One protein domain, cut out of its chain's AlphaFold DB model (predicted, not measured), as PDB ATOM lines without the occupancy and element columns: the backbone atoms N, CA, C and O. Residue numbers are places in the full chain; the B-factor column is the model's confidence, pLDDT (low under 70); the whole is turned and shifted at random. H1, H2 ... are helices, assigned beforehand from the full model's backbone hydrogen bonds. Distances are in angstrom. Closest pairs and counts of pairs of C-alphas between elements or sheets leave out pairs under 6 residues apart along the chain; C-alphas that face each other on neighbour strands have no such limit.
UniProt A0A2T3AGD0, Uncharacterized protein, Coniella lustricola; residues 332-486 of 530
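What this domain is: This is residues 332 to 486 of the 530 residues of an uncharacterized protein of Coniella lustricola (UniProt A0A2T3AGD0). A long rod is built of helices and loose links, with two long helices, H4 and H6, crossing and running opposite ways in one half, and H5 at the tip between them. At the far end of the rod the last part of H7 packs on H1, while H2 and H3 meet at a corner in between. The printed part has 155 residues with seven named helices, H1 to H7 in chain order, and no named strand; the class is all helix, and the packing is mostly crossed. It is only just extended, close to loose, with a radius of gyration of the C-alphas of 22.5 A and spans of 75 by 28 by 27 A.

Where its parts are: H1, residues 345 to 359, begins with C-alpha 345 at (4.850, 0.593, 139.253) and is 21.1 A long. H2 is residues 375 to 383, and H3 residues 393 to 403. H4, residues 405 to 427, is 32.4 A long and ends with C-alpha 427 at (66.010, 14.054, 136.309). H5 is residues 431 to 440. H6, residues 443 to 467, is 35.7 A long. H7, residues 474 to 485, ends with C-alpha 485 at (0.854, 10.093, 139.615).

How they stand to each other: H1 touches residues 480 to 485 of H7 at a steep tilt of 62 degrees, opposite ways; the closest C-alphas, of Gln 348 and Leu 485, are 6.2 A apart. H2 and H3 touch, about perpendicular at 83 degrees, closest at the C-alphas of Leu 375 and Met 402, 6.9 A. H4 touches H6 with residues 408 to 416, closest at the C-alphas of Ala 412 and Arg 452, 4.8 A, at a steep tilt of 56 degrees. H4 touches H5 with residues 423 to 427, closest at the C-alphas of Tyr 427 and Phe 434, 5.6 A. H3 and H6 are close but not clearly touching. H1 and H2 are apart. Every O i to N i+4 pair is within hydrogen-bond range in H1 to H7.

The domain as a whole: The C-alphas farthest apart, of Thr 342 and Asp 430, are 75.1 A apart. The printed part has no cut; the link from H1 to H2, 15 residues, is long. The pLDDT is under 70 at residues 367 to 372 and 465 to 472.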
ATOM      1  N   ARG A 332      16.240  -1.164 130.378       85.44
ATOM      2  CA  ARG A 332      16.496  -0.608 129.041       85.44
ATOM      3  C   ARG A 332      15.226  -0.269 128.274       85.44
ATOM      4  O   ARG A 332      15.281   0.578 127.395       85.44
ATOM      5  N   LEU A 333      14.119  -0.931 128.594       89.19
ATOM      6  CA  LEU A 333      12.812  -0.625 128.011       89.19
ATOM      7  C   LEU A 333      12.144   0.579 128.684       89.19
ATOM      8  O   LEU A 333      11.301   1.230 128.075       89.19
ATOM      9  N   LEU A 334      12.531   0.881 129.926       90.88
ATOM     10  CA  LEU A 334      12.004   2.001 130.691       90.88
ATOM     11  C   LEU A 334      12.216   3.337 129.954       90.88
ATOM     12  O   LEU A 334      13.337   3.694 129.599       90.88
ATOM     13  N   GLY A 335      11.136   4.089 129.765       89.94
ATOM     14  CA  GLY A 335      11.074   5.341 129.009       89.94
ATOM     15  C   GLY A 335      10.457   5.187 127.615       89.94
ATOM     16  O   GLY A 335       9.966   6.174 127.051       89.94
ATOM     17  N   HIS A 336      10.462   3.970 127.068       92.06
ATOM     18  CA  HIS A 336       9.860   3.638 125.776       92.06
ATOM     19  C   HIS A 336       8.450   3.046 125.915       92.06
ATOM     20  O   HIS A 336       7.744   2.919 124.916       92.06
ATOM     21  N   GLY A 337       8.037   2.690 127.134       92.44
ATOM     22  CA  GLY A 337       6.718   2.144 127.408       92.44
ATOM     23  C   GLY A 337       5.598   3.190 127.335       92.44
ATOM     24  O   GLY A 337       5.833   4.404 127.345       92.44
ATOM     25  N   PRO A 338       4.338   2.734 127.277       94.62
ATOM     26  CA  PRO A 338       3.196   3.629 127.272       94.62
ATOM     27  C   PRO A 338       2.988   4.239 128.670       94.62
ATOM     28  O   PRO A 338       2.915   3.542 129.680       94.62
ATOM     29  N   ALA A 339       2.849   5.565 128.729       92.94
ATOM     30  CA  ALA A 339       2.578   6.299 129.966       92.94
ATOM     31  C   ALA A 339       1.083   6.232 130.330       92.94
ATOM     32  O   ALA A 339       0.350   7.205 130.136       92.94
ATOM     33  N   VAL A 340       0.636   5.066 130.807       94.50
ATOM     34  CA  VAL A 340      -0.761   4.784 131.182       94.50
ATOM     35  C   VAL A 340      -0.921   4.824 132.699       94.50
ATOM     36  O   VAL A 340      -0.108   4.248 133.425       94.50
ATOM     37  N   ALA A 341      -1.995   5.469 133.169       92.00
ATOM     38  CA  ALA A 341      -2.351   5.601 134.584       92.00
ATOM     39  C   ALA A 341      -2.899   4.281 135.146       92.00
ATOM     40  O   ALA A 341      -4.069   4.155 135.491       92.00
ATOM     41  N   THR A 342      -2.039   3.269 135.178       91.94
ATOM     42  CA  THR A 342      -2.313   1.984 135.819       91.94
ATOM     43  C   THR A 342      -1.769   1.992 137.242       91.94
ATOM     44  O   THR A 342      -0.817   2.709 137.554       91.94
ATOM     45  N   ASN A 343      -2.302   1.116 138.092       89.81
ATOM     46  CA  ASN A 343      -1.779   0.895 139.445       89.81
ATOM     47  C   ASN A 343      -0.415   0.173 139.455       89.81
ATOM     48  O   ASN A 343       0.113  -0.143 140.518       89.81
ATOM     49  N   THR A 344       0.161  -0.115 138.284       93.81
ATOM     50  CA  THR A 344       1.456  -0.788 138.180       93.81
ATOM     51  C   THR A 344       2.598   0.206 138.367       93.81
ATOM     52  O   THR A 344       2.576   1.321 137.839       93.81
ATOM     53  N   ALA A 345       3.652  -0.224 139.066       91.94
ATOM     54  CA  ALA A 345       4.850   0.593 139.253       91.94
ATOM     55  C   ALA A 345       5.493   1.003 137.914       91.94
ATOM     56  O   ALA A 345       6.038   2.100 137.802       91.94
ATOM     57  N   LEU A 346       5.390   0.152 136.884       93.38
ATOM     58  CA  LEU A 346       5.908   0.445 135.549       93.38
ATOM     59  C   LEU A 346       5.131   1.586 134.875       93.38
ATOM     60  O   LEU A 346       5.751   2.531 134.393       93.38
ATOM     61  N   GLY A 347       3.794   1.549 134.896       93.38
ATOM     62  CA  GLY A 347       2.965   2.623 134.336       93.38
ATOM     63  C   GLY A 347       3.201   3.964 135.035       93.38
ATOM     64  O   GLY A 347       3.392   4.989 134.378       93.38
ATOM     65  N   GLN A 348       3.299   3.950 136.368       94.38
ATOM     66  CA  GLN A 348       3.638   5.138 137.157       94.38
ATOM     67  C   GLN A 348       5.039   5.676 136.827       94.38
ATOM     68  O   GLN A 348       5.220   6.887 136.680       94.38
ATOM     69  N   ALA A 349       6.032   4.798 136.658       93.88
ATOM     70  CA  ALA A 349       7.381   5.201 136.269       93.88
ATOM     71  C   ALA A 349       7.406   5.848 134.873       93.88
ATOM     72  O   ALA A 349       8.026   6.899 134.702       93.88
ATOM     73  N   GLU A 350       6.685   5.291 133.897       95.12
ATOM     74  CA  GLU A 350       6.585   5.861 132.547       95.12
ATOM     75  C   GLU A 350       5.893   7.230 132.540       95.12
ATOM     76  O   GLU A 350       6.348   8.162 131.865       95.12
ATOM     77  N   ILE A 351       4.842   7.409 133.347       95.50
ATOM     78  CA  ILE A 351       4.201   8.717 133.546       95.50
ATOM     79  C   ILE A 351       5.193   9.721 134.132       95.50
ATOM     80  O   ILE A 351       5.296  10.845 133.631       95.50
ATOM     81  N   ALA A 352       5.939   9.338 135.168       94.38
ATOM     82  CA  ALA A 352       6.927  10.217 135.782       94.38
ATOM     83  C   ALA A 352       8.016  10.624 134.774       94.38
ATOM     84  O   ALA A 352       8.319  11.810 134.641       94.38
ATOM     85  N   ILE A 353       8.555   9.669 134.008       93.00
ATOM     86  CA  ILE A 353       9.570   9.911 132.973       93.00
ATOM     87  C   ILE A 353       9.026  10.819 131.870       93.00
ATOM     88  O   ILE A 353       9.709  11.749 131.441       93.00
ATOM     89  N   ARG A 354       7.786  10.608 131.423       94.19
ATOM     90  CA  ARG A 354       7.128  11.491 130.451       94.19
ATOM     91  C   ARG A 354       6.984  12.918 130.978       94.19
ATOM     92  O   ARG A 354       7.274  13.856 130.243       94.19
ATOM     93  N   ASN A 355       6.586  13.102 132.235       94.25
ATOM     94  CA  ASN A 355       6.457  14.437 132.821       94.25
ATOM     95  C   ASN A 355       7.814  15.124 132.990       94.25
ATOM     96  O   ASN A 355       7.942  16.299 132.652       94.25
ATOM     97  N   MET A 356       8.850  14.395 133.413       91.69
ATOM     98  CA  MET A 356      10.217  14.926 133.432       91.69
ATOM     99  C   MET A 356      10.657  15.397 132.042       91.69
ATOM    100  O   MET A 356      11.215  16.486 131.932       91.69
ATOM    101  N   ARG A 357      10.332  14.638 130.984       91.31
ATOM    102  CA  ARG A 357      10.592  15.048 129.596       91.31
ATOM    103  C   ARG A 357       9.854  16.323 129.233       91.31
ATOM    104  O   ARG A 357      10.481  17.234 128.721       91.31
ATOM    105  N   ILE A 358       8.554  16.417 129.505       92.00
ATOM    106  CA  ILE A 358       7.748  17.603 129.168       92.00
ATOM    107  C   ILE A 358       8.315  18.860 129.837       92.00
ATOM    108  O   ILE A 358       8.483  19.884 129.177       92.00
ATOM    109  N   ILE A 359       8.663  18.777 131.126       90.25
ATOM    110  CA  ILE A 359       9.249  19.904 131.866       90.25
ATOM    111  C   ILE A 359      10.627  20.257 131.283       90.25
ATOM    112  O   ILE A 359      10.960  21.432 131.133       90.25
ATOM    113  N   ALA A 360      11.401  19.248 130.887       88.75
ATOM    114  CA  ALA A 360      12.639  19.398 130.138       88.75
ATOM    115  C   ALA A 360      12.393  19.484 128.619       88.75
ATOM    116  O   ALA A 360      13.053  18.796 127.846       88.75
ATOM    117  N   GLY A 361      11.423  20.295 128.185       88.19
ATOM    118  CA  GLY A 361      11.198  20.703 126.790       88.19
ATOM    119  C   GLY A 361      10.730  19.631 125.802       88.19
ATOM    120  O   GLY A 361      10.739  19.872 124.599       88.19
ATOM    121  N   GLY A 362      10.276  18.476 126.282       89.06
ATOM    122  CA  GLY A 362       9.452  17.532 125.523       89.06
ATOM    123  C   GLY A 362      10.194  16.658 124.515       89.06
ATOM    124  O   GLY A 362       9.544  16.030 123.681       89.06
ATOM    125  N   ARG A 363      11.528  16.585 124.577       85.25
ATOM    126  CA  ARG A 363      12.299  15.729 123.666       85.25
ATOM    127  C   ARG A 363      11.920  14.254 123.870       85.25
ATOM    128  O   ARG A 363      11.691  13.808 124.999       85.25
ATOM    129  N   GLY A 364      11.831  13.506 122.770       82.00
ATOM    130  CA  GLY A 364      11.597  12.061 122.802       82.00
ATOM    131  C   GLY A 364      12.683  11.328 123.594       82.00
ATOM    132  O   GLY A 364      13.757  11.883 123.838       82.00
ATOM    133  N   VAL A 365      12.418  10.081 124.004       78.94
ATOM    134  CA  VAL A 365      13.513   9.239 124.507       78.94
ATOM    135  C   VAL A 365      14.412   8.950 123.318       78.94
ATOM    136  O   VAL A 365      14.056   8.152 122.453       78.94
ATOM    137  N   ALA A 366      15.536   9.665 123.269       71.44
ATOM    138  CA  ALA A 366      16.621   9.403 122.340       71.44
ATOM    139  C   ALA A 366      16.917   7.902 122.355       71.44
ATOM    140  O   ALA A 366      17.069   7.309 123.431       71.44
ATOM    141  N   SER A 367      16.955   7.289 121.171       64.19
ATOM    142  CA  SER A 367      17.389   5.901 121.058       64.19
ATOM    143  C   SER A 367      18.796   5.764 121.649       64.19
ATOM    144  O   SER A 367      19.527   6.747 121.792       64.19
ATOM    145  N   ILE A 368      19.196   4.536 121.978       62.38
ATOM    146  CA  ILE A 368      20.497   4.210 122.589       62.38
ATOM    147  C   ILE A 368      21.687   4.830 121.813       62.38
ATOM    148  O   ILE A 368      22.759   5.015 122.384       62.38
ATOM    149  N   TYR A 369      21.484   5.195 120.543       58.53
ATOM    150  CA  TYR A 369      22.489   5.725 119.624       58.53
ATOM    151  C   TYR A 369      22.494   7.260 119.491       58.53
ATOM    152  O   TYR A 369      23.483   7.829 119.032       58.53
ATOM    153  N   GLU A 370      21.446   7.963 119.933       64.38
ATOM    154  CA  GLU A 370      21.387   9.431 119.891       64.38
ATOM    155  C   GLU A 370      22.087  10.035 121.117       64.38
ATOM    156  O   GLU A 370      21.481  10.424 122.117       64.38
ATOM    157  N   SER A 371      23.415  10.087 121.045       57.41
ATOM    158  CA  SER A 371      24.266  10.587 122.130       57.41
ATOM    159  C   SER A 371      24.456  12.108 122.120       57.41
ATOM    160  O   SER A 371      24.826  12.683 123.145       57.41
ATOM    161  N   SER A 372      24.175  12.797 121.013       61.22
ATOM    162  CA  SER A 372      24.491  14.219 120.879       61.22
ATOM    163  C   SER A 372      23.288  15.113 121.177       61.22
ATOM    164  O   SER A 372      22.382  15.281 120.360       61.22
ATOM    165  N   PHE A 373      23.303  15.745 122.350       70.94
ATOM    166  CA  PHE A 373      22.635  17.034 122.502       70.94
ATOM    167  C   PHE A 373      23.434  18.094 121.755       70.94
ATOM    168  O   PHE A 373      24.664  18.119 121.837       70.94
ATOM    169  N   GLU A 374      22.743  19.019 121.099       83.12
ATOM    170  CA  GLU A 374      23.411  20.220 120.630       83.12
ATOM    171  C   GLU A 374      23.846  21.057 121.838       83.12
ATOM    172  O   GLU A 374      23.060  21.371 122.738       83.12
ATOM    173  N   LEU A 375      25.127  21.420 121.882       82.56
ATOM    174  CA  LEU A 375      25.685  22.211 122.979       82.56
ATOM    175  C   LEU A 375      24.991  23.580 123.114       82.56
ATOM    176  O   LEU A 375      24.896  24.133 124.213       82.56
ATOM    177  N   THR A 376      24.510  24.120 121.998       86.19
ATOM    178  CA  THR A 376      23.712  25.350 121.898       86.19
ATOM    179  C   THR A 376      22.425  25.251 122.716       86.19
ATOM    180  O   THR A 376      22.161  26.136 123.532       86.19
ATOM    181  N   ASP A 377      21.681  24.152 122.589       85.62
ATOM    182  CA  ASP A 377      20.445  23.910 123.336       85.62
ATOM    183  C   ASP A 377      20.700  23.829 124.836       85.62
ATOM    184  O   ASP A 377      20.027  24.493 125.626       85.62
ATOM    185  N   ILE A 378      21.729  23.080 125.238       86.38
ATOM    186  CA  ILE A 378      22.094  22.937 126.650       86.38
ATOM    187  C   ILE A 378      22.427  24.305 127.254       86.38
ATOM    188  O   ILE A 378      21.955  24.637 128.345       86.38
ATOM    189  N   LYS A 379      23.224  25.119 126.549       87.06
ATOM    190  CA  LYS A 379      23.569  26.477 126.991       87.06
ATOM    191  C   LYS A 379      22.322  27.355 127.102       87.06
ATOM    192  O   LYS A 379      22.134  27.976 128.146       87.06
ATOM    193  N   ARG A 380      21.457  27.347 126.081       89.31
ATOM    194  CA  ARG A 380      20.202  28.119 126.035       89.31
ATOM    195  C   ARG A 380      19.260  27.761 127.183       89.31
ATOM    196  O   ARG A 380      18.631  28.633 127.777       89.31
ATOM    197  N   TRP A 381      19.133  26.479 127.502       87.94
ATOM    198  CA  TRP A 381      18.226  26.021 128.551       87.94
ATOM    199  C   TRP A 381      18.770  26.326 129.934       87.94
ATOM    200  O   TRP A 381      18.029  26.787 130.800       87.94
ATOM    201  N   ARG A 382      20.081  26.154 130.111       86.00
ATOM    202  CA  ARG A 382      20.766  26.521 131.343       86.00
ATOM    203  C   ARG A 382      20.683  28.021 131.616       86.00
ATOM    204  O   ARG A 382      20.412  28.392 132.753       86.00
ATOM    205  N   SER A 383      20.870  28.875 130.605       86.62
ATOM    206  CA  SER A 383      20.722  30.331 130.761       86.62
ATOM    207  C   SER A 383      19.280  30.743 131.054       86.62
ATOM    208  O   SER A 383      19.060  31.698 131.786       86.62
ATOM    209  N   ALA A 384      18.299  30.000 130.537       88.81
ATOM    210  CA  ALA A 384      16.882  30.214 130.829       88.81
ATOM    211  C   ALA A 384      16.426  29.625 132.181       88.81
ATOM    212  O   ALA A 384      15.241  29.700 132.498       88.81
ATOM    213  N   GLY A 385      17.318  28.987 132.953       86.50
ATOM    214  CA  GLY A 385      16.963  28.318 134.209       86.50
ATOM    215  C   GLY A 385      16.016  27.123 134.035       86.50
ATOM    216  O   GLY A 385      15.355  26.719 134.991       86.50
ATOM    217  N   LYS A 386      15.923  26.558 132.824       88.62
ATOM    218  CA  LYS A 386      15.054  25.415 132.522       88.62
ATOM    219  C   LYS A 386      15.757  24.098 132.865       88.62
ATOM    220  O   LYS A 386      16.965  23.977 132.646       88.62
ATOM    221  N   PRO A 387      15.031  23.093 133.384       88.81
ATOM    222  CA  PRO A 387      15.618  21.790 133.652       88.81
ATOM    223  C   PRO A 387      15.961  21.074 132.345       88.81
ATOM    224  O   PRO A 387      15.262  21.207 131.345       88.81
ATOM    225  N   ILE A 388      17.035  20.291 132.376       87.75
ATOM    226  CA  ILE A 388      17.509  19.489 131.247       87.75
ATOM    227  C   ILE A 388      17.419  18.026 131.664       87.75
ATOM    228  O   ILE A 388      17.896  17.650 132.738       87.75
ATOM    229  N   MET A 389      16.798  17.209 130.822       88.00
ATOM    230  CA  MET A 389      16.722  15.770 131.012       88.00
ATOM    231  C   MET A 389      17.710  15.094 130.073       88.00
ATOM    232  O   MET A 389      17.729  15.387 128.884       88.00
ATOM    233  N   PHE A 390      18.505  14.175 130.612       87.50
ATOM    234  CA  PHE A 390      19.407  13.326 129.842       87.50
ATOM    235  C   PHE A 390      18.832  11.912 129.802       87.50
ATOM    236  O   PHE A 390      18.401  11.407 130.841       87.50
ATOM    237  N   SER A 391      18.824  11.277 128.630       84.69
ATOM    238  CA  SER A 391      18.319   9.906 128.483       84.69
ATOM    239  C   SER A 391      19.232   8.894 129.168       84.69
ATOM    240  O   SER A 391      18.767   7.881 129.682       84.69
ATOM    241  N   ASN A 392      20.538   9.167 129.206       84.75
ATOM    242  CA  ASN A 392      21.508   8.315 129.880       84.75
ATOM    243  C   ASN A 392      22.602   9.135 130.597       84.75
ATOM    244  O   ASN A 392      22.766  10.343 130.403       84.75
ATOM    245  N   LEU A 393      23.348   8.456 131.472       82.88
ATOM    246  CA  LEU A 393      24.418   9.060 132.270       82.88
ATOM    247  C   LEU A 393      25.594   9.531 131.397       82.88
ATOM    248  O   LEU A 393      26.210  10.553 131.688       82.88
ATOM    249  N   GLU A 394      25.894   8.805 130.322       82.44
ATOM    250  CA  GLU A 394      26.985   9.106 129.385       82.44
ATOM    251  C   GLU A 394      26.730  10.404 128.609       82.44
ATOM    252  O   GLU A 394      27.630  11.217 128.406       82.44
ATOM    253  N   GLN A 395      25.477  10.654 128.252       82.81
ATOM    254  CA  GLN A 395      24.996  11.859 127.597       82.81
ATOM    255  C   GLN A 395      25.092  13.057 128.541       82.81
ATOM    256  O   GLN A 395      25.519  14.135 128.141       82.81
ATOM    257  N   LYS A 396      24.782  12.867 129.827       85.31
ATOM    258  CA  LYS A 396      25.041  13.893 130.842       85.31
ATOM    259  C   LYS A 396      26.540  14.178 130.989       85.31
ATOM    260  O   LYS A 396      26.936  15.339 131.021       85.31
ATOM    261  N   LYS A 397      27.381  13.138 131.044       82.31
ATOM    262  CA  LYS A 397      28.845  13.283 131.137       82.31
ATOM    263  C   LYS A 397      29.417  14.042 129.941       82.31
ATOM    264  O   LYS A 397      30.180  14.984 130.128       82.31
ATOM    265  N   SER A 398      29.023  13.668 128.727       81.88
ATOM    266  CA  SER A 398      29.461  14.340 127.498       81.88
ATOM    267  C   SER A 398      28.970  15.787 127.431       81.88
ATOM    268  O   SER A 398      29.766  16.680 127.149       81.88
ATOM    269  N   ALA A 399      27.716  16.056 127.793       84.25
ATOM    270  CA  ALA A 399      27.182  17.410 127.916       84.25
ATOM    271  C   ALA A 399      27.979  18.277 128.904       84.25
ATOM    272  O   ALA A 399      28.324  19.421 128.604       84.25
ATOM    273  N   GLU A 400      28.290  17.743 130.085       82.88
ATOM    274  CA  GLU A 400      29.076  18.451 131.094       82.88
ATOM    275  C   GLU A 400      30.515  18.702 130.630       82.88
ATOM    276  O   GLU A 400      31.041  19.792 130.862       82.88
ATOM    277  N   LEU A 401      31.114  17.745 129.918       81.75
ATOM    278  CA  LEU A 401      32.426  17.888 129.289       81.75
ATOM    279  C   LEU A 401      32.423  19.031 128.261       81.75
ATOM    280  O   LEU A 401      33.283  19.909 128.301       81.75
ATOM    281  N   MET A 402      31.420  19.059 127.380       80.88
ATOM    282  CA  MET A 402      31.267  20.079 126.336       80.88
ATOM    283  C   MET A 402      30.930  21.470 126.893       80.88
ATOM    284  O   MET A 402      31.251  22.484 126.276       80.88
ATOM    285  N   LEU A 403      30.289  21.548 128.061       80.69
ATOM    286  CA  LEU A 403      30.026  22.805 128.767       80.69
ATOM    287  C   LEU A 403      31.254  23.354 129.502       80.69
ATOM    288  O   LEU A 403      31.259  24.525 129.888       80.69
ATOM    289  N   ALA A 404      32.270  22.523 129.735       79.50
ATOM    290  CA  ALA A 404      33.423  22.846 130.560       79.50
ATOM    291  C   ALA A 404      34.775  22.824 129.811       79.50
ATOM    292  O   ALA A 404      35.769  22.466 130.449       79.50
ATOM    293  N   PRO A 405      34.885  23.249 128.528       71.62
ATOM    294  CA  PRO A 405      36.135  23.118 127.778       71.62
ATOM    295  C   PRO A 405      37.268  23.873 128.478       71.62
ATOM    296  O   PRO A 405      38.294  23.285 128.804       71.62
ATOM    297  N   GLY A 406      37.014  25.119 128.893       78.56
ATOM    298  CA  GLY A 406      38.006  25.921 129.611       78.56
ATOM    299  C   GLY A 406      38.338  25.421 131.021       78.56
ATOM    300  O   GLY A 406      39.373  25.787 131.560       78.56
ATOM    301  N   LYS A 407      37.498  24.593 131.659       81.50
ATOM    302  CA  LYS A 407      37.866  23.984 132.951       81.50
ATOM    303  C   LYS A 407      38.739  22.760 132.740       81.50
ATOM    304  O   LYS A 407      39.699  22.594 133.482       81.50
ATOM    305  N   LEU A 408      38.402  21.943 131.743       84.44
ATOM    306  CA  LEU A 408      39.148  20.740 131.414       84.44
ATOM    307  C   LEU A 408      40.556  21.076 130.932       84.44
ATOM    308  O   LEU A 408      41.519  20.456 131.372       84.44
ATOM    309  N   GLU A 409      40.673  22.094 130.086       86.12
ATOM    310  CA  GLU A 409      41.954  22.576 129.580       86.12
ATOM    311  C   GLU A 409      42.815  23.152 130.707       86.12
ATOM    312  O   GLU A 409      43.926  22.681 130.907       86.12
ATOM    313  N   ARG A 410      42.252  23.999 131.582       88.88
ATOM    314  CA  ARG A 410      42.959  24.481 132.786       88.88
ATOM    315  C   ARG A 410      43.392  23.359 133.729       88.88
ATOM    316  O   ARG A 410      44.421  23.468 134.387       88.88
ATOM    317  N   THR A 411      42.601  22.294 133.872       88.50
ATOM    318  CA  THR A 411      43.031  21.128 134.663       88.50
ATOM    319  C   THR A 411      44.117  20.330 133.957       88.50
ATOM    320  O   THR A 411      45.025  19.856 134.628       88.50
ATOM    321  N   ALA A 412      44.058  20.210 132.628       91.00
ATOM    322  CA  ALA A 412      45.098  19.559 131.844       91.00
ATOM    323  C   ALA A 412      46.418  20.334 131.940       91.00
ATOM    324  O   ALA A 412      47.436  19.719 132.217       91.00
ATOM    325  N   GLU A 413      46.391  21.663 131.836       91.62
ATOM    326  CA  GLU A 413      47.553  22.535 132.053       91.62
ATOM    327  C   GLU A 413      48.160  22.332 133.447       91.62
ATOM    328  O   GLU A 413      49.349  22.076 133.571       91.62
ATOM    329  N   ARG A 414      47.346  22.321 134.512       93.81
ATOM    330  CA  ARG A 414      47.854  22.058 135.875       93.81
ATOM    331  C   ARG A 414      48.489  20.677 136.022       93.81
ATOM    332  O   ARG A 414      49.466  20.533 136.751       93.81
ATOM    333  N   ILE A 415      47.904  19.657 135.393       93.62
ATOM    334  CA  ILE A 415      48.451  18.296 135.415       93.62
ATOM    335  C   ILE A 415      49.755  18.249 134.619       93.62
ATOM    336  O   ILE A 415      50.716  17.654 135.093       93.62
ATOM    337  N   HIS A 416      49.802  18.896 133.456       93.31
ATOM    338  CA  HIS A 416      51.013  19.049 132.661       93.31
ATOM    339  C   HIS A 416      52.120  19.717 133.484       93.31
ATOM    340  O   HIS A 416      53.191  19.138 133.634       93.31
ATOM    341  N   ASP A 417      51.845  20.859 134.113       93.44
ATOM    342  CA  ASP A 417      52.820  21.574 134.939       93.44
ATOM    343  C   ASP A 417      53.305  20.724 136.119       93.44
ATOM    344  O   ASP A 417      54.488  20.734 136.457       93.44
ATOM    345  N   ALA A 418      52.412  19.950 136.740       94.38
ATOM    346  CA  ALA A 418      52.777  19.023 137.806       94.38
ATOM    347  C   ALA A 418      53.660  17.867 137.302       94.38
ATOM    348  O   ALA A 418      54.600  17.480 137.997       94.38
ATOM    349  N   LEU A 419      53.392  17.333 136.106       91.94
ATOM    350  CA  LEU A 419      54.215  16.299 135.471       91.94
ATOM    351  C   LEU A 419      55.602  16.837 135.119       91.94
ATOM    352  O   LEU A 419      56.598  16.207 135.469       91.94
ATOM    353  N   VAL A 420      55.670  18.026 134.515       90.50
ATOM    354  CA  VAL A 420      56.933  18.697 134.189       90.50
ATOM    355  C   VAL A 420      57.751  18.942 135.453       90.50
ATOM    356  O   VAL A 420      58.922  18.584 135.488       90.50
ATOM    357  N   ARG A 421      57.135  19.458 136.525       91.50
ATOM    358  CA  ARG A 421      57.816  19.641 137.819       91.50
ATOM    359  C   ARG A 421      58.314  18.325 138.402       91.50
ATOM    360  O   ARG A 421      59.429  18.270 138.906       91.50
ATOM    361  N   ARG A 422      57.512  17.258 138.335       91.94
ATOM    362  CA  ARG A 422      57.921  15.934 138.823       91.94
ATOM    363  C   ARG A 422      59.142  15.416 138.065       91.94
ATOM    364  O   ARG A 422      60.043  14.875 138.692       91.94
ATOM    365  N   TRP A 423      59.186  15.599 136.750       88.62
ATOM    366  CA  TRP A 423      60.336  15.205 135.940       88.62
ATOM    367  C   TRP A 423      61.554  16.088 136.169       88.62
ATOM    368  O   TRP A 423      62.647  15.556 136.273       88.62
ATOM    369  N   GLN A 424      61.384  17.398 136.334       89.25
ATOM    370  CA  GLN A 424      62.488  18.281 136.723       89.25
ATOM    371  C   GLN A 424      63.120  17.844 138.049       89.25
ATOM    372  O   GLN A 424      64.338  17.832 138.175       89.25
ATOM    373  N   VAL A 425      62.305  17.426 139.023       93.50
ATOM    374  CA  VAL A 425      62.805  16.882 140.294       93.50
ATOM    375  C   VAL A 425      63.472  15.515 140.103       93.50
ATOM    376  O   VAL A 425      64.480  15.244 140.742       93.50
ATOM    377  N   GLN A 426      62.921  14.652 139.246       92.38
ATOM    378  CA  GLN A 426      63.419  13.287 139.049       92.38
ATOM    379  C   GLN A 426      64.721  13.221 138.241       92.38
ATOM    380  O   GLN A 426      65.564  12.382 138.537       92.38
ATOM    381  N   TYR A 427      64.865  14.066 137.220       89.06
ATOM    382  CA  TYR A 427      66.010  14.054 136.309       89.06
ATOM    383  C   TYR A 427      67.105  15.064 136.694       89.06
ATOM    384  O   TYR A 427      68.200  14.989 136.153       89.06
ATOM    385  N   GLY A 428      66.864  15.931 137.687       73.38
ATOM    386  CA  GLY A 428      67.903  16.793 138.266       73.38
ATOM    387  C   GLY A 428      68.495  17.809 137.279       73.38
ATOM    388  O   GLY A 428      67.969  17.995 136.187       73.38
ATOM    389  N   GLU A 429      69.560  18.512 137.688       73.12
ATOM    390  CA  GLU A 429      70.148  19.685 136.999       73.12
ATOM    391  C   GLU A 429      70.599  19.439 135.543       73.12
ATOM    392  O   GLU A 429      70.794  20.400 134.794       73.12
ATOM    393  N   ASP A 430      70.688  18.179 135.113       89.50
ATOM    394  CA  ASP A 430      71.023  17.804 133.742       89.50
ATOM    395  C   ASP A 430      69.852  18.053 132.789       89.50
ATOM    396  O   ASP A 430      69.032  17.175 132.495       89.50
ATOM    397  N   TYR A 431      69.823  19.268 132.241       87.75
ATOM    398  CA  TYR A 431      68.857  19.703 131.234       87.75
ATOM    399  C   TYR A 431      68.746  18.723 130.054       87.75
ATOM    400  O   TYR A 431      67.643  18.452 129.582       87.75
ATOM    401  N   GLU A 432      69.857  18.129 129.611       90.88
ATOM    402  CA  GLU A 432      69.848  17.154 128.515       90.88
ATOM    403  C   GLU A 432      69.079  15.876 128.856       90.88
ATOM    404  O   GLU A 432      68.348  15.345 128.011       90.88
ATOM    405  N   SER A 433      69.213  15.382 130.089       90.38
ATOM    406  CA  SER A 433      68.511  14.182 130.547       90.38
ATOM    407  C   SER A 433      67.003  14.438 130.636       90.38
ATOM    408  O   SER A 433      66.200  13.625 130.168       90.38
ATOM    409  N   PHE A 434      66.620  15.629 131.109       91.38
ATOM    410  CA  PHE A 434      65.239  16.094 131.125       91.38
ATOM    411  C   PHE A 434      64.662  16.225 129.710       91.38
ATOM    412  O   PHE A 434      63.576  15.708 129.455       91.38
ATOM    413  N   VAL A 435      65.369  16.864 128.769       90.25
ATOM    414  CA  VAL A 435      64.891  17.031 127.384       90.25
ATOM    415  C   VAL A 435      64.744  15.679 126.687       90.25
ATOM    416  O   VAL A 435      63.720  15.440 126.048       90.25
ATOM    417  N   LYS A 436      65.700  14.754 126.853       91.50
ATOM    418  CA  LYS A 436      65.593  13.391 126.300       91.50
ATOM    419  C   LYS A 436      64.379  12.645 126.862       91.50
ATOM    420  O   LYS A 436      63.631  12.043 126.091       91.50
ATOM    421  N   ALA A 437      64.135  12.726 128.171       87.94
ATOM    422  CA  ALA A 437      62.955  12.130 128.804       87.94
ATOM    423  C   ALA A 437      61.638  12.806 128.372       87.94
ATOM    424  O   ALA A 437      60.617  12.149 128.178       87.94
ATOM    425  N   TYR A 438      61.651  14.123 128.179       88.75
ATOM    426  CA  TYR A 438      60.496  14.883 127.708       88.75
ATOM    427  C   TYR A 438      60.129  14.505 126.264       88.75
ATOM    428  O   TYR A 438      58.964  14.240 125.960       88.75
ATOM    429  N   MET A 439      61.126  14.407 125.381       91.19
ATOM    430  CA  MET A 439      60.940  14.028 123.978       91.19
ATOM    431  C   MET A 439      60.537  12.559 123.817       91.19
ATOM    432  O   MET A 439      59.654  12.266 123.012       91.19
ATOM    433  N   SER A 440      61.081  11.641 124.624       91.62
ATOM    434  CA  SER A 440      60.693  10.219 124.586       91.62
ATOM    435  C   SER A 440      59.219   9.988 124.947       91.62
ATOM    436  O   SER A 440      58.620   8.981 124.574       91.62
ATOM    437  N   HIS A 441      58.591  10.947 125.627       87.50
ATOM    438  CA  HIS A 441      57.166  10.935 125.927       87.50
ATOM    439  C   HIS A 441      56.275  11.609 124.874       87.50
ATOM    440  O   HIS A 441      55.075  11.756 125.133       87.50
ATOM    441  N   GLY A 442      56.826  11.934 123.700       88.94
ATOM    442  CA  GLY A 442      56.127  12.582 122.589       88.94
ATOM    443  C   GLY A 442      56.170  14.109 122.647       88.94
ATOM    444  O   GLY A 442      55.318  14.762 122.047       88.94
ATOM    445  N   GLY A 443      57.113  14.680 123.404       90.31
ATOM    446  CA  GLY A 443      57.243  16.125 123.581       90.31
ATOM    447  C   GLY A 443      55.997  16.766 124.199       90.31
ATOM    448  O   GLY A 443      55.215  16.115 124.898       90.31
ATOM    449  N   LEU A 444      55.801  18.059 123.929       88.69
ATOM    450  CA  LEU A 444      54.694  18.841 124.487       88.69
ATOM    451  C   LEU A 444      53.333  18.225 124.159       88.69
ATOM    452  O   LEU A 444      52.496  18.086 125.051       88.69
ATOM    453  N   ASP A 445      53.135  17.804 122.913       90.12
ATOM    454  CA  ASP A 445      51.855  17.271 122.454       90.12
ATOM    455  C   ASP A 445      51.517  15.938 123.127       90.12
ATOM    456  O   ASP A 445      50.415  15.782 123.660       90.12
ATOM    457  N   GLY A 446      52.479  15.012 123.213       90.31
ATOM    458  CA  GLY A 446      52.273  13.721 123.875       90.31
ATOM    459  C   GLY A 446      51.986  13.857 125.375       90.31
ATOM    460  O   GLY A 446      51.152  13.136 125.938       90.31
ATOM    461  N   ILE A 447      52.623  14.817 126.045       88.75
ATOM    462  CA  ILE A 447      52.415  15.064 127.478       88.75
ATOM    463  C   ILE A 447      51.092  15.783 127.711       88.75
ATOM    464  O   ILE A 447      50.344  15.401 128.614       88.75
ATOM    465  N   MET A 448      50.759  16.776 126.888       89.94
ATOM    466  CA  MET A 448      49.469  17.456 126.950       89.94
ATOM    467  C   MET A 448      48.318  16.499 126.653       89.94
ATOM    468  O   MET A 448      47.270  16.589 127.292       89.94
ATOM    469  N   GLU A 449      48.492  15.529 125.757       92.06
ATOM    470  CA  GLU A 449      47.499  14.486 125.522       92.06
ATOM    471  C   GLU A 449      47.309  13.593 126.758       92.06
ATOM    472  O   GLU A 449      46.173  13.378 127.203       92.06
ATOM    473  N   LYS A 450      48.401  13.139 127.388       91.44
ATOM    474  CA  LYS A 450      48.350  12.391 128.660       91.44
ATOM    475  C   LYS A 450      47.674  13.209 129.763       91.44
ATOM    476  O   LYS A 450      46.794  12.691 130.457       91.44
ATOM    477  N   ALA A 451      48.011  14.491 129.877       90.62
ATOM    478  CA  ALA A 451      47.424  15.409 130.844       90.62
ATOM    479  C   ALA A 451      45.928  15.633 130.580       90.62
ATOM    480  O   ALA A 451      45.124  15.554 131.507       90.62
ATOM    481  N   ARG A 452      45.511  15.802 129.317       90.12
ATOM    482  CA  ARG A 452      44.096  15.870 128.906       90.12
ATOM    483  C   ARG A 452      43.357  14.573 129.229       90.12
ATOM    484  O   ARG A 452      42.230  14.622 129.721       90.12
ATOM    485  N   LYS A 453      43.970  13.408 129.002       92.38
ATOM    486  CA  LYS A 453      43.394  12.095 129.338       92.38
ATOM    487  C   LYS A 453      43.204  11.938 130.847       92.38
ATOM    488  O   LYS A 453      42.151  11.472 131.285       92.38
ATOM    489  N   GLN A 454      44.173  12.370 131.651       91.31
ATOM    490  CA  GLN A 454      44.073  12.356 133.110       91.31
ATOM    491  C   GLN A 454      43.056  13.382 133.631       91.31
ATOM    492  O   GLN A 454      42.230  13.033 134.472       91.31
ATOM    493  N   ALA A 455      43.034  14.595 133.073       88.50
ATOM    494  CA  ALA A 455      42.032  15.617 133.368       88.50
ATOM    495  C   ALA A 455      40.616  15.110 133.072       88.50
ATOM    496  O   ALA A 455      39.724  15.264 133.900       88.50
ATOM    497  N   ARG A 456      40.407  14.430 131.934       86.75
ATOM    498  CA  ARG A 456      39.132  13.773 131.598       86.75
ATOM    499  C   ARG A 456      38.737  12.728 132.639       86.75
ATOM    500  O   ARG A 456      37.574  12.686 133.027       86.75
ATOM    501  N   ARG A 457      39.677  11.907 133.121       87.56
ATOM    502  CA  ARG A 457      39.414  10.915 134.181       87.56
ATOM    503  C   ARG A 457      39.012  11.583 135.496       87.56
ATOM    504  O   ARG A 457      37.970  11.229 136.039       87.56
ATOM    505  N   GLN A 458      39.778  12.570 135.961       87.00
ATOM    506  CA  GLN A 458      39.469  13.324 137.183       87.00
ATOM    507  C   GLN A 458      38.140  14.074 137.069       87.00
ATOM    508  O   GLN A 458      37.340  14.081 138.002       87.00
ATOM    509  N   PHE A 459      37.871  14.673 135.909       83.00
ATOM    510  CA  PHE A 459      36.606  15.339 135.641       83.00
ATOM    511  C   PHE A 459      35.451  14.342 135.705       83.00
ATOM    512  O   PHE A 459      34.517  14.573 136.464       83.00
ATOM    513  N   ASN A 460      35.539  13.213 135.001       80.38
ATOM    514  CA  ASN A 460      34.507  12.176 135.016       80.38
ATOM    515  C   ASN A 460      34.243  11.632 136.429       80.38
ATOM    516  O   ASN A 460      33.082  11.483 136.794       80.38
ATOM    517  N   GLN A 461      35.290  11.418 137.232       83.88
ATOM    518  CA  GLN A 461      35.161  11.047 138.648       83.88
ATOM    519  C   GLN A 461      34.429  12.136 139.446       83.88
ATOM    520  O   GLN A 461      33.442  11.860 140.116       83.88
ATOM    521  N   SER A 462      34.830  13.403 139.290       78.75
ATOM    522  CA  SER A 462      34.178  14.524 139.981       78.75
ATOM    523  C   SER A 462      32.722  14.737 139.551       78.75
ATOM    524  O   SER A 462      31.895  15.208 140.336       78.75
ATOM    525  N   VAL A 463      32.405  14.417 138.294       71.94
ATOM    526  CA  VAL A 463      31.044  14.426 137.772       71.94
ATOM    527  C   VAL A 463      30.250  13.334 138.462       71.94
ATOM    528  O   VAL A 463      29.186  13.651 138.979       71.94
ATOM    529  N   ASP A 464      30.764  12.105 138.538       70.56
ATOM    530  CA  ASP A 464      30.116  10.988 139.236       70.56
ATOM    531  C   ASP A 464      29.819  11.325 140.710       70.56
ATOM    532  O   ASP A 464      28.682  11.151 141.162       70.56
ATOM    533  N   ASP A 465      30.757  11.963 141.411       65.75
ATOM    534  CA  ASP A 465      30.562  12.418 142.796       65.75
ATOM    535  C   ASP A 465      29.497  13.521 142.915       65.75
ATOM    536  O   ASP A 465      28.690  13.551 143.851       65.75
ATOM    537  N   ARG A 466      29.437  14.439 141.942       63.31
ATOM    538  CA  ARG A 466      28.383  15.467 141.873       63.31
ATOM    539  C   ARG A 466      27.038  14.895 141.433       63.31
ATOM    540  O   ARG A 466      26.009  15.427 141.843       63.31
ATOM    541  N   GLN A 467      27.013  13.824 140.637       54.31
ATOM    542  CA  GLN A 467      25.790  13.178 140.152       54.31
ATOM    543  C   GLN A 467      24.974  12.561 141.294       54.31
ATOM    544  O   GLN A 467      23.743  12.540 141.213       54.31
ATOM    545  N   LEU A 468      25.626  12.132 142.379       49.03
ATOM    546  CA  LEU A 468      24.953  11.675 143.599       49.03
ATOM    547  C   LEU A 468      24.150  12.794 144.286       49.03
ATOM    548  O   LEU A 468      23.108  12.526 144.892       49.03
ATOM    549  N   LYS A 469      24.532  14.066 144.107       53.28
ATOM    550  CA  LYS A 469      23.730  15.219 144.538       53.28
ATOM    551  C   LYS A 469      22.657  15.524 143.494       53.28
ATOM    552  O   LYS A 469      22.757  16.445 142.692       53.28
ATOM    553  N   ARG A 470      21.605  14.703 143.524       52.44
ATOM    554  CA  ARG A 470      20.334  14.852 142.797       52.44
ATOM    555  C   ARG A 470      19.872  16.322 142.768       52.44
ATOM    556  O   ARG A 470      19.284  16.794 143.732       52.44
ATOM    557  N   THR A 471      20.046  17.015 141.643       56.22
ATOM    558  CA  THR A 471      19.578  18.403 141.426       56.22
ATOM    559  C   THR A 471      18.083  18.494 141.105       56.22
ATOM    560  O   THR A 471      17.631  19.448 140.477       56.22
ATOM    561  N   HIS A 472      17.293  17.487 141.481       61.78
ATOM    562  CA  HIS A 472      15.845  17.615 141.420       61.78
ATOM    563  C   HIS A 472      15.402  18.182 142.755       61.78
ATOM    564  O   HIS A 472      15.492  17.498 143.779       61.78
ATOM    565  N   ASN A 473      14.938  19.429 142.732       74.38
ATOM    566  CA  ASN A 473      14.334  20.044 143.900       74.38
ATOM    567  C   ASN A 473      13.216  19.122 144.400       74.38
ATOM    568  O   ASN A 473      12.425  18.608 143.602       74.38
ATOM    569  N   LYS A 474      13.166  18.888 145.718       84.06
ATOM    570  CA  LYS A 474      12.122  18.073 146.361       84.06
ATOM    571  C   LYS A 474      10.727  18.504 145.883       84.06
ATOM    572  O   LYS A 474       9.917  17.666 145.516       84.06
ATOM    573  N   THR A 475      10.543  19.812 145.713       87.00
ATOM    574  CA  THR A 475       9.339  20.442 145.160       87.00
ATOM    575  C   THR A 475       8.933  19.920 143.778       87.00
ATOM    576  O   THR A 475       7.758  19.661 143.554       87.00
ATOM    577  N   THR A 476       9.871  19.719 142.848       88.56
ATOM    578  CA  THR A 476       9.561  19.212 141.501       88.56
ATOM    579  C   THR A 476       9.132  17.752 141.543       88.56
ATOM    580  O   THR A 476       8.205  17.365 140.837       88.56
ATOM    581  N   ARG A 477       9.776  16.935 142.385       90.44
ATOM    582  CA  ARG A 477       9.370  15.533 142.570       90.44
ATOM    583  C   ARG A 477       7.986  15.437 143.182       90.44
ATOM    584  O   ARG A 477       7.157  14.695 142.669       90.44
ATOM    585  N   ASP A 478       7.745  16.217 144.229       93.12
ATOM    586  CA  ASP A 478       6.465  16.247 144.924       93.12
ATOM    587  C   ASP A 478       5.357  16.744 143.986       93.12
ATOM    588  O   ASP A 478       4.272  16.173 143.977       93.12
ATOM    589  N   ALA A 479       5.637  17.727 143.124       91.62
ATOM    590  CA  ALA A 479       4.698  18.192 142.104       91.62
ATOM    591  C   ALA A 479       4.379  17.109 141.058       91.62
ATOM    592  O   ALA A 479       3.210  16.896 140.748       91.62
ATOM    593  N   ILE A 480       5.380  16.386 140.539       92.12
ATOM    594  CA  ILE A 480       5.137  15.276 139.600       92.12
ATOM    595  C   ILE A 480       4.330  14.171 140.290       92.12
ATOM    596  O   ILE A 480       3.352  13.686 139.728       92.12
ATOM    597  N   ALA A 481       4.691  13.796 141.517       93.69
ATOM    598  CA  ALA A 481       3.956  12.787 142.269       93.69
ATOM    599  C   ALA A 481       2.502  13.216 142.518       93.69
ATOM    600  O   ALA A 481       1.584  12.432 142.299       93.69
ATOM    601  N   LYS A 482       2.291  14.472 142.918       94.56
ATOM    602  CA  LYS A 482       0.975  15.050 143.185       94.56
ATOM    603  C   LYS A 482       0.099  15.096 141.930       94.56
ATOM    604  O   LYS A 482      -0.978  14.516 141.907       94.56
ATOM    605  N   PHE A 483       0.563  15.753 140.874       92.44
ATOM    606  CA  PHE A 483      -0.285  16.041 139.718       92.44
ATOM    607  C   PHE A 483      -0.299  14.922 138.679       92.44
ATOM    608  O   PHE A 483      -1.334  14.677 138.072       92.44
ATOM    609  N   ALA A 484       0.827  14.242 138.455       92.62
ATOM    610  CA  ALA A 484       0.917  13.238 137.400       92.62
ATOM    611  C   ALA A 484       0.613  11.818 137.887       92.62
ATOM    612  O   ALA A 484       0.026  11.048 137.135       92.62
ATOM    613  N   LEU A 485       1.033  11.459 139.106       92.88
ATOM    614  CA  LEU A 485       0.854  10.093 139.615       92.88
ATOM    615  C   LEU A 485      -0.442   9.931 140.401       92.88
ATOM    616  O   LEU A 485      -1.161   8.965 140.171       92.88
ATOM    617  N   LYS A 486      -0.740  10.860 141.313       93.81
ATOM    618  CA  LYS A 486      -1.991  10.820 142.081       93.81
ATOM    619  C   LYS A 486      -3.179  11.390 141.312       93.81
ATOM    620  O   LYS A 486      -4.308  11.004 141.583       93.81
TER     621      LYS A 486